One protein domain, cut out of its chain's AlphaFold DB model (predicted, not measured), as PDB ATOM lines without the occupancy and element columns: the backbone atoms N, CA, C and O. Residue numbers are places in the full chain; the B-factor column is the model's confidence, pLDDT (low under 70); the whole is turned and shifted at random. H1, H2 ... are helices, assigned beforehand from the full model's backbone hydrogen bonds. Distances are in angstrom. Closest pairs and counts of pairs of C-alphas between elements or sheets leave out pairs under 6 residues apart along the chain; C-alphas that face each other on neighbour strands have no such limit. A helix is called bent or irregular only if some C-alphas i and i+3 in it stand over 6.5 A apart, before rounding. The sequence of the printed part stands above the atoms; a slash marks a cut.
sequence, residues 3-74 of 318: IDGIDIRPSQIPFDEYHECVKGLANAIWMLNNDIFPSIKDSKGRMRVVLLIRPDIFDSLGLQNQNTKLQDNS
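This is residues 3 to 74 of the 318 residues of the protein "FunZ family protein" of Neisseria meningitidis serogroup B (UniProt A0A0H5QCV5). One long helix, H1, makes the length of an elongated shape; before it residues 3 to 10 run outward, and after it the chain folds back in an extended stretch, residues 46 to 53, that runs along one side of H1. Two short helices, H2 and H3, then form a small group over another side of H1, while residues 11 to 17 and 39 to 45 stick out at opposite ends. The printed part has 72 residues with three named helices, H1, H2 and H3 in that order, and no named strand; the class is all helix. The whole is only just loose, close to compact, with a radius of gyration of the C-alphas of 13.8 A and spans of 44 by 25 by 15 A.

H1, residues 15 to 39, touches no helix. It is near H2, residues 55 to 60, with 8 pairs of C-alphas within 10 A. H2 and H3, residues 66 to 73, are close but not clearly touching, the closest C-alphas being those of Asp 59 and Gln 66, 7.9 A apart. Their lines stand at a steep tilt of 46 degrees, opposite ways. H1 and H3 are apart. In H2 and H3 every O i to N i+4 pair is within hydrogen-bond range; in H1, 17 of 21 are.

H1 begins at C-alpha 15 (-38.985, 118.624, 35.713) and measures 35.4 A. It has a kink of 34 degrees near residue 33 and is only just irregular, with C-alphas 34 and 37 at 6.8 A. H3 ends at C-alpha 73 (-64.822, 119.944, 39.782).

The C-alphas farthest apart, Gln 12 and Asp 42, are 44.4 A apart. The printed part has no cut. H1 to H2 is a long link, H2 to H3 a tight one. No printed residue is under 70 in pLDDT.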
ATOM      1  N   ILE A   3     -57.421 108.987  34.030       94.38
ATOM      2  CA  ILE A   3     -56.010 109.125  33.669       94.38
ATOM      3  C   ILE A   3     -55.222 109.125  34.974       94.38
ATOM      4  O   ILE A   3     -55.530 109.912  35.868       94.38
ATOM      5  N   ASP A   4     -54.238 108.239  35.070       91.75
ATOM      6  CA  ASP A   4     -53.431 107.995  36.266       91.75
ATOM      7  C   ASP A   4     -51.937 107.916  35.906       91.75
ATOM      8  O   ASP A   4     -51.590 107.862  34.724       91.75
ATOM      9  N   GLY A   5     -51.062 107.909  36.914       88.12
ATOM     10  CA  GLY A   5     -49.612 107.744  36.756       88.12
ATOM     11  C   GLY A   5     -48.867 109.002  36.307       88.12
ATOM     12  O   GLY A   5     -47.714 108.923  35.885       88.12
ATOM     13  N   ILE A   6     -49.502 110.175  36.394       90.00
ATOM     14  CA  ILE A   6     -48.867 111.471  36.082       90.00
ATOM     15  C   ILE A   6     -47.919 111.966  37.183       90.00
ATOM     16  O   ILE A   6     -47.290 113.012  37.059       90.00
ATOM     17  N   ASP A   7     -47.843 111.242  38.292       84.25
ATOM     18  CA  ASP A   7     -46.888 111.459  39.370       84.25
ATOM     19  C   ASP A   7     -45.599 110.642  39.185       84.25
ATOM     20  O   ASP A   7     -44.733 110.643  40.062       84.25
ATOM     21  N   ILE A   8     -45.444 109.996  38.022       85.75
ATOM     22  CA  ILE A   8     -44.241 109.285  37.591       85.75
ATOM     23  C   ILE A   8     -43.619 110.047  36.418       85.75
ATOM     24  O   ILE A   8     -44.073 109.973  35.273       85.75
ATOM     25  N   ARG A   9     -42.541 110.780  36.704       88.12
ATOM     26  CA  ARG A   9     -41.761 111.503  35.695       88.12
ATOM     27  C   ARG A   9     -40.716 110.565  35.069       88.12
ATOM     28  O   ARG A   9     -39.886 110.031  35.808       88.12
ATOM     29  N   PRO A  10     -40.685 110.397  33.734       86.06
ATOM     30  CA  PRO A  10     -39.584 109.714  33.061       86.06
ATOM     31  C   PRO A  10     -38.255 110.413  33.350       86.06
ATOM     32  O   PRO A  10     -38.147 111.628  33.203       86.06
ATOM     33  N   SER A  11     -37.224 109.655  33.726       79.25
ATOM     34  CA  SER A  11     -35.937 110.219  34.163       79.25
ATOM     35  C   SER A  11     -35.203 111.025  33.087       79.25
ATOM     36  O   SER A  11     -34.326 111.814  33.424       79.25
ATOM     37  N   GLN A  12     -35.549 110.838  31.808       85.25
ATOM     38  CA  GLN A  12     -34.955 111.590  30.701       85.25
ATOM     39  C   GLN A  12     -35.590 112.972  30.488       85.25
ATOM     40  O   GLN A  12     -35.032 113.766  29.738       85.25
ATOM     41  N   ILE A  13     -36.745 113.254  31.103       88.00
ATOM     42  CA  ILE A  13     -37.486 114.503  30.893       88.00
ATOM     43  C   ILE A  13     -37.226 115.446  32.079       88.00
ATOM     44  O   ILE A  13     -37.500 115.074  33.227       88.00
ATOM     45  N   PRO A  14     -36.719 116.671  31.841       88.81
ATOM     46  CA  PRO A  14     -36.570 117.686  32.880       88.81
ATOM     47  C   PRO A  14     -37.884 117.970  33.617       88.81
ATOM     48  O   PRO A  14     -38.971 117.853  33.053       88.81
ATOM     49  N   PHE A  15     -37.793 118.355  34.897       88.56
ATOM     50  CA  PHE A  15     -38.985 118.624  35.713       88.56
ATOM     51  C   PHE A  15     -39.880 119.694  35.080       88.56
ATOM     52  O   PHE A  15     -41.071 119.454  34.920       88.56
ATOM     53  N   ASP A  16     -39.303 120.829  34.681       89.38
ATOM     54  CA  ASP A  16     -40.063 121.969  34.160       89.38
ATOM     55  C   ASP A  16     -40.790 121.627  32.847       89.38
ATOM     56  O   ASP A  16     -41.949 121.995  32.663       89.38
ATOM     57  N   GLU A  17     -40.160 120.841  31.969       91.94
ATOM     58  CA  GLU A  17     -40.793 120.351  30.736       91.94
ATOM     59  C   GLU A  17     -41.950 119.391  31.034       91.94
ATOM     60  O   GLU A  17     -43.039 119.516  30.468       91.94
ATOM     61  N   TYR A  18     -41.743 118.441  31.952       92.38
ATOM     62  CA  TYR A  18     -42.798 117.523  32.375       92.38
ATOM     63  C   TYR A  18     -43.966 118.277  33.028       92.38
ATOM     64  O   TYR A  18     -45.132 117.977  32.771       92.38
ATOM     65  N   HIS A  19     -43.656 119.285  33.839       91.38
ATOM     66  CA  HIS A  19     -44.632 120.111  34.530       91.38
ATOM     67  C   HIS A  19     -45.549 120.864  33.551       91.38
ATOM     68  O   HIS A  19     -46.774 120.812  33.692       91.38
ATOM     69  N   GLU A  20     -44.987 121.479  32.506       91.94
ATOM     70  CA  GLU A  20     -45.779 122.145  31.463       91.94
ATOM     71  C   GLU A  20     -46.661 121.158  30.677       91.94
ATOM     72  O   GLU A  20     -47.814 121.471  30.366       91.94
ATOM     73  N   CYS A  21     -46.194 119.926  30.444       93.12
ATOM     74  CA  CYS A  21     -47.021 118.866  29.857       93.12
ATOM     75  C   CYS A  21     -48.233 118.513  30.739       93.12
ATOM     76  O   CYS A  21     -49.361 118.446  30.241       93.12
ATOM     77  N   VAL A  22     -48.033 118.321  32.049       93.62
ATOM     78  CA  VAL A  22     -49.132 118.021  32.991       93.62
ATOM     79  C   VAL A  22     -50.122 119.186  33.060       93.62
ATOM     80  O   VAL A  22     -51.336 118.972  33.084       93.62
ATOM     81  N   LYS A  23     -49.631 120.427  33.020       93.31
ATOM     82  CA  LYS A  23     -50.465 121.635  32.986       93.31
ATOM     83  C   LYS A  23     -51.298 121.728  31.710       93.31
ATOM     84  O   LYS A  23     -52.497 122.014  31.781       93.31
ATOM     85  N   GLY A  24     -50.701 121.440  30.554       93.75
ATOM     86  CA  GLY A  24     -51.410 121.340  29.278       93.75
ATOM     87  C   GLY A  24     -52.512 120.278  29.316       93.75
ATOM     88  O   GLY A  24     -53.657 120.559  28.957       93.75
ATOM     89  N   LEU A  25     -52.200 119.090  29.845       94.88
ATOM     90  CA  LEU A  25     -53.159 117.999  30.020       94.88
ATOM     91  C   LEU A  25     -54.326 118.396  30.939       94.88
ATOM     92  O   LEU A  25     -55.484 118.183  30.584       94.88
ATOM     93  N   ALA A  26     -54.046 119.005  32.093       92.88
ATOM     94  CA  ALA A  26     -55.078 119.447  33.030       92.88
ATOM     95  C   ALA A  26     -56.034 120.474  32.394       92.88
ATOM     96  O   ALA A  26     -57.252 120.367  32.555       92.88
ATOM     97  N   ASN A  27     -55.504 121.427  31.618       91.56
ATOM     98  CA  ASN A  27     -56.318 122.395  30.879       91.56
ATOM     99  C   ASN A  27     -57.149 121.739  29.766       91.56
ATOM    100  O   ASN A  27     -58.322 122.074  29.602       91.56
ATOM    101  N   ALA A  28     -56.587 120.771  29.037       94.12
ATOM    102  CA  ALA A  28     -57.324 120.035  28.013       94.12
ATOM    103  C   ALA A  28     -58.486 119.231  28.617       94.12
ATOM    104  O   ALA A  28     -59.603 119.270  28.102       94.12
ATOM    105  N   ILE A  29     -58.257 118.550  29.742       93.44
ATOM    106  CA  ILE A  29     -59.301 117.809  30.468       93.44
ATOM    107  C   ILE A  29     -60.397 118.754  30.962       93.44
ATOM    108  O   ILE A  29     -61.582 118.432  30.853       93.44
ATOM    109  N   TRP A  30     -60.014 119.924  31.477       89.88
ATOM    110  CA  TRP A  30     -60.959 120.955  31.895       89.88
ATOM    111  C   TRP A  30     -61.865 121.395  30.742       89.88
ATOM    112  O   TRP A  30     -63.088 121.328  30.867       89.88
ATOM    113  N   MET A  31     -61.268 121.771  29.608       91.44
ATOM    114  CA  MET A  31     -61.988 122.182  28.399       91.44
ATOM    115  C   MET A  31     -62.915 121.068  27.893       91.44
ATOM    116  O   MET A  31     -64.083 121.302  27.592       91.44
ATOM    117  N   LEU A  32     -62.434 119.820  27.856       93.12
ATOM    118  CA  LEU A  32     -63.250 118.678  27.441       93.12
ATOM    119  C   LEU A  32     -64.479 118.496  28.341       93.12
ATOM    120  O   LEU A  32     -65.588 118.314  27.842       93.12
ATOM    121  N   ASN A  33     -64.298 118.561  29.661       91.75
ATOM    122  CA  ASN A  33     -65.379 118.338  30.615       91.75
ATOM    123  C   ASN A  33     -66.404 119.474  30.666       91.75
ATOM    124  O   ASN A  33     -67.578 119.185  30.905       91.75
ATOM    125  N   ASN A  34     -65.984 120.725  30.491       88.75
ATOM    126  CA  ASN A  34     -66.851 121.882  30.715       88.75
ATOM    127  C   ASN A  34     -67.387 122.506  29.430       88.75
ATOM    128  O   ASN A  34     -68.521 122.980  29.436       88.75
ATOM    129  N   ASP A  35     -66.637 122.420  28.333       90.12
ATOM    130  CA  ASP A  35     -66.998 123.094  27.087       90.12
ATOM    131  C   ASP A  35     -67.468 122.092  26.023       90.12
ATOM    132  O   ASP A  35     -68.492 122.307  25.379       90.12
ATOM    133  N   ILE A  36     -66.766 120.960  25.868       91.69
ATOM    134  CA  ILE A  36     -67.001 120.020  24.755       91.69
ATOM    135  C   ILE A  36     -68.049 118.951  25.084       91.69
ATOM    136  O   ILE A  36     -69.066 118.847  24.405       91.69
ATOM    137  N   PHE A  37     -67.845 118.120  26.111       91.38
ATOM    138  CA  PHE A  37     -68.786 117.030  26.405       91.38
ATOM    139  C   PHE A  37     -70.212 117.509  26.714       91.38
ATOM    140  O   PHE A  37     -71.149 116.832  26.287       91.38
ATOM    141  N   PRO A  38     -70.431 118.653  27.395       88.94
ATOM    142  CA  PRO A  38     -71.781 119.168  27.613       88.94
ATOM    143  C   PRO A  38     -72.501 119.602  26.329       88.94
ATOM    144  O   PRO A  38     -73.732 119.584  26.310       88.94
ATOM    145  N   SER A  39     -71.777 119.973  25.264       88.62
ATOM    146  CA  SER A  39     -72.383 120.406  23.998       88.62
ATOM    147  C   SER A  39     -72.837 119.242  23.109       88.62
ATOM    148  O   SER A  39     -73.576 119.461  22.149       88.62
ATOM    149  N   ILE A  40     -72.417 118.007  23.407       88.69
ATOM    150  CA  ILE A  40     -72.792 116.805  22.651       88.69
ATOM    151  C   ILE A  40     -74.210 116.372  23.052       88.69
ATOM    152  O   ILE A  40     -74.432 115.785  24.115       88.69
ATOM    153  N   LYS A  41     -75.181 116.667  22.181       85.56
ATOM    154  CA  LYS A  41     -76.593 116.284  22.341       85.56
ATOM    155  C   LYS A  41     -76.826 114.815  21.958       85.56
ATOM    156  O   LYS A  41     -75.977 114.185  21.337       85.56
ATOM    157  N   ASP A  42     -77.969 114.274  22.377       84.69
ATOM    158  CA  ASP A  42     -78.477 112.941  22.005       84.69
ATOM    159  C   ASP A  42     -77.607 111.736  22.423       84.69
ATOM    160  O   ASP A  42     -77.777 110.616  21.939       84.69
ATOM    161  N   SER A  43     -76.704 111.930  23.389       81.88
ATOM    162  CA  SER A  43     -75.953 110.842  24.019       81.88
ATOM    163  C   SER A  43     -76.750 110.198  25.165       81.88
ATOM    164  O   SER A  43     -77.414 110.875  25.947       81.88
ATOM    165  N   LYS A  44     -76.660 108.866  25.315       82.69
ATOM    166  CA  LYS A  44     -77.305 108.122  26.423       82.69
ATOM    167  C   LYS A  44     -76.738 108.462  27.812       82.69
ATOM    168  O   LYS A  44     -77.303 108.053  28.820       82.69
ATOM    169  N   GLY A  45     -75.617 109.175  27.875       82.69
ATOM    170  CA  GLY A  45     -74.949 109.568  29.109       82.69
ATOM    171  C   GLY A  45     -73.831 110.567  28.830       82.69
ATOM    172  O   GLY A  45     -73.422 110.750  27.688       82.69
ATOM    173  N   ARG A  46     -73.322 111.211  29.883       81.81
ATOM    174  CA  ARG A  46     -72.263 112.221  29.764       81.81
ATOM    175  C   ARG A  46     -70.898 111.597  30.018       81.81
ATOM    176  O   ARG A  46     -70.649 111.069  31.101       81.81
ATOM    177  N   MET A  47     -70.004 111.686  29.037       87.69
ATOM    178  CA  MET A  47     -68.606 111.314  29.225       87.69
ATOM    179  C   MET A  47     -67.923 112.315  30.164       87.69
ATOM    180  O   MET A  47     -68.153 113.520  30.082       87.69
ATOM    181  N   ARG A  48     -67.077 111.807  31.061       90.06
ATOM    182  CA  ARG A  48     -66.176 112.605  31.897       90.06
ATOM    183  C   ARG A  48     -64.774 112.028  31.824       90.06
ATOM    184  O   ARG A  48     -64.600 110.801  31.815       90.06
ATOM    185  N   VAL A  49     -63.787 112.910  31.794       94.12
ATOM    186  CA  VAL A  49     -62.370 112.556  31.912       94.12
ATOM    187  C   VAL A  49     -61.883 113.030  33.272       94.12
ATOM    188  O   VAL A  49     -62.075 114.187  33.626       94.12
ATOM    189  N   VAL A  50     -61.306 112.135  34.062       93.62
ATOM    190  CA  VAL A  50     -60.878 112.409  35.436       93.62
ATOM    191  C   VAL A  50     -59.374 112.206  35.514       93.62
ATOM    192  O   VAL A  50     -58.886 111.135  35.162       93.62
ATOM    193  N   LEU A  51     -58.659 113.234  35.965       93.75
ATOM    194  CA  LEU A  51     -57.224 113.176  36.217       93.75
ATOM    195  C   LEU A  51     -56.986 112.823  37.686       93.75
ATOM    196  O   LEU A  51     -57.425 113.558  38.570       93.75
ATOM    197  N   LEU A  52     -56.298 111.714  37.940       93.56
ATOM    198  CA  LEU A  52     -55.810 111.363  39.269       93.56
ATOM    199  C   LEU A  52     -54.466 112.063  39.467       93.56
ATOM    200  O   LEU A  52     -53.508 111.803  38.747       93.56
ATOM    201  N   ILE A  53     -54.420 113.015  40.398       90.81
ATOM    202  CA  ILE A  53     -53.259 113.879  40.616       90.81
ATOM    203  C   ILE A  53     -52.984 114.032  42.106       90.81
ATOM    204  O   ILE A  53     -53.912 114.158  42.911       90.81
ATOM    205  N   ARG A  54     -51.703 114.043  42.485       89.38
ATOM    206  CA  ARG A  54     -51.325 114.346  43.864       89.38
ATOM    207  C   ARG A  54     -51.577 115.827  44.176       89.38
ATOM    208  O   ARG A  54     -51.381 116.672  43.296       89.38
ATOM    209  N   PRO A  55     -51.961 116.183  45.415       88.25
ATOM    210  CA  PRO A  55     -52.297 117.569  45.721       88.25
ATOM    211  C   PRO A  55     -51.109 118.543  45.616       88.25
ATOM    212  O   PRO A  55     -51.325 119.705  45.297       88.25
ATOM    213  N   ASP A  56     -49.870 118.092  45.847       86.94
ATOM    214  CA  ASP A  56     -48.650 118.892  45.647       86.94
ATOM    215  C   ASP A  56     -48.422 119.241  44.167       86.94
ATOM    216  O   ASP A  56     -48.146 120.394  43.838       86.94
ATOM    217  N   ILE A  57     -48.625 118.276  43.263       90.12
ATOM    218  CA  ILE A  57     -48.531 118.524  41.820       90.12
ATOM    219  C   ILE A  57     -49.643 119.493  41.406       90.12
ATOM    220  O   ILE A  57     -49.361 120.483  40.738       90.12
ATOM    221  N   PHE A  58     -50.885 119.269  41.851       89.62
ATOM    222  CA  PHE A  58     -52.020 120.147  41.537       89.62
ATOM    223  C   PHE A  58     -51.796 121.608  41.958       89.62
ATOM    224  O   PHE A  58     -52.101 122.519  41.183       89.62
ATOM    225  N   ASP A  59     -51.248 121.830  43.157       86.38
ATOM    226  CA  ASP A  59     -50.902 123.164  43.663       86.38
ATOM    227  C   ASP A  59     -49.889 123.854  42.734       86.38
ATOM    228  O   ASP A  59     -50.104 124.985  42.293       86.38
ATOM    229  N   SER A  60     -48.849 123.119  42.323       86.69
ATOM    230  CA  SER A  60     -47.793 123.648  41.453       86.69
ATOM    231  C   SER A  60     -48.251 124.009  40.032       86.69
ATOM    232  O   SER A  60     -47.640 124.881  39.424       86.69
ATOM    233  N   LEU A  61     -49.340 123.420  39.505       87.25
ATOM    234  CA  LEU A  61     -49.816 123.693  38.132       87.25
ATOM    235  C   LEU A  61     -50.245 125.154  37.897       87.25
ATOM    236  O   LEU A  61     -50.380 125.577  36.745       87.25
ATOM    237  N   GLY A  62     -50.520 125.914  38.965       82.12
ATOM    238  CA  GLY A  62     -50.892 127.329  38.878       82.12
ATOM    239  C   GLY A  62     -52.143 127.584  38.029       82.12
ATOM    240  O   GLY A  62     -52.187 128.536  37.247       82.12
ATOM    241  N   LEU A  63     -53.150 126.707  38.110       82.81
ATOM    242  CA  LEU A  63     -54.378 126.847  37.321       82.81
ATOM    243  C   LEU A  63     -55.182 128.077  37.782       82.81
ATOM    244  O   LEU A  63     -55.337 128.334  38.973       82.81
ATOM    245  N   GLN A  64     -55.790 128.811  36.849       80.75
ATOM    246  CA  GLN A  64     -56.709 129.898  37.215       80.75
ATOM    247  C   GLN A  64     -57.902 129.361  38.024       80.75
ATOM    248  O   GLN A  64     -58.450 128.308  37.674       80.75
ATOM    249  N   ASN A  65     -58.308 130.094  39.071       79.94
ATOM    250  CA  ASN A  65     -59.396 129.747  39.997       79.94
ATOM    251  C   ASN A  65     -59.255 128.348  40.632       79.94
ATOM    252  O   ASN A  65     -60.235 127.611  40.746       79.94
ATOM    253  N   GLN A  66     -58.035 127.979  41.052       80.69
ATOM    254  CA  GLN A  66     -57.709 126.685  41.675       80.69
ATOM    255  C   GLN A  66     -58.704 126.248  42.758       80.69
ATOM    256  O   GLN A  66     -59.140 125.101  42.728       80.69
ATOM    257  N   ASN A  67     -59.110 127.142  43.666       79.69
ATOM    258  CA  ASN A  67     -60.035 126.792  44.748       79.69
ATOM    259  C   ASN A  67     -61.408 126.338  44.217       79.69
ATOM    260  O   ASN A  67     -61.885 125.269  44.575       79.69
ATOM    261  N   THR A  68     -62.007 127.085  43.284       81.81
ATOM    262  CA  THR A  68     -63.276 126.708  42.634       81.81
ATOM    263  C   THR A  68     -63.139 125.402  41.851       81.81
ATOM    264  O   THR A  68     -64.012 124.539  41.904       81.81
ATOM    265  N   LYS A  69     -62.011 125.202  41.154       83.75
ATOM    266  CA  LYS A  69     -61.732 123.940  40.449       83.75
ATOM    267  C   LYS A  69     -61.635 122.759  41.414       83.75
ATOM    268  O   LYS A  69     -62.137 121.683  41.104       83.75
ATOM    269  N   LEU A  70     -61.025 122.965  42.579       82.44
ATOM    270  CA  LEU A  70     -60.910 121.949  43.615       82.44
ATOM    271  C   LEU A  70     -62.273 121.656  44.270       82.44
ATOM    272  O   LEU A  70     -62.608 120.493  44.465       82.44
ATOM    273  N   GLN A  71     -63.076 122.674  44.571       82.19
ATOM    274  CA  GLN A  71     -64.366 122.504  45.249       82.19
ATOM    275  C   GLN A  71     -65.453 121.916  44.340       82.19
ATOM    276  O   GLN A  71     -66.129 120.971  44.734       82.19
ATOM    277  N   ASP A  72     -65.597 122.437  43.120       81.88
ATOM    278  CA  ASP A  72     -66.761 122.130  42.275       81.88
ATOM    279  C   ASP A  72     -66.489 121.031  41.242       81.88
ATOM    280  O   ASP A  72     -67.417 120.427  40.704       81.88
ATOM    281  N   ASN A  73     -65.217 120.784  40.918       83.31
ATOM    282  CA  ASN A  73     -64.822 119.944  39.782       83.31
ATOM    283  C   ASN A  73     -63.781 118.882  40.142       83.31
ATOM    284  O   ASN A  73     -63.215 118.237  39.256       83.31
ATOM    285  N   SER A  74     -63.530 118.681  41.432       85.75
ATOM    286  CA  SER A  74     -62.629 117.645  41.909       85.75
ATOM    287  C   SER A  74     -63.262 116.863  43.051       85.75
ATOM    288  O   SER A  74     -64.213 117.304  43.692       85.75
TER     289      SER A  74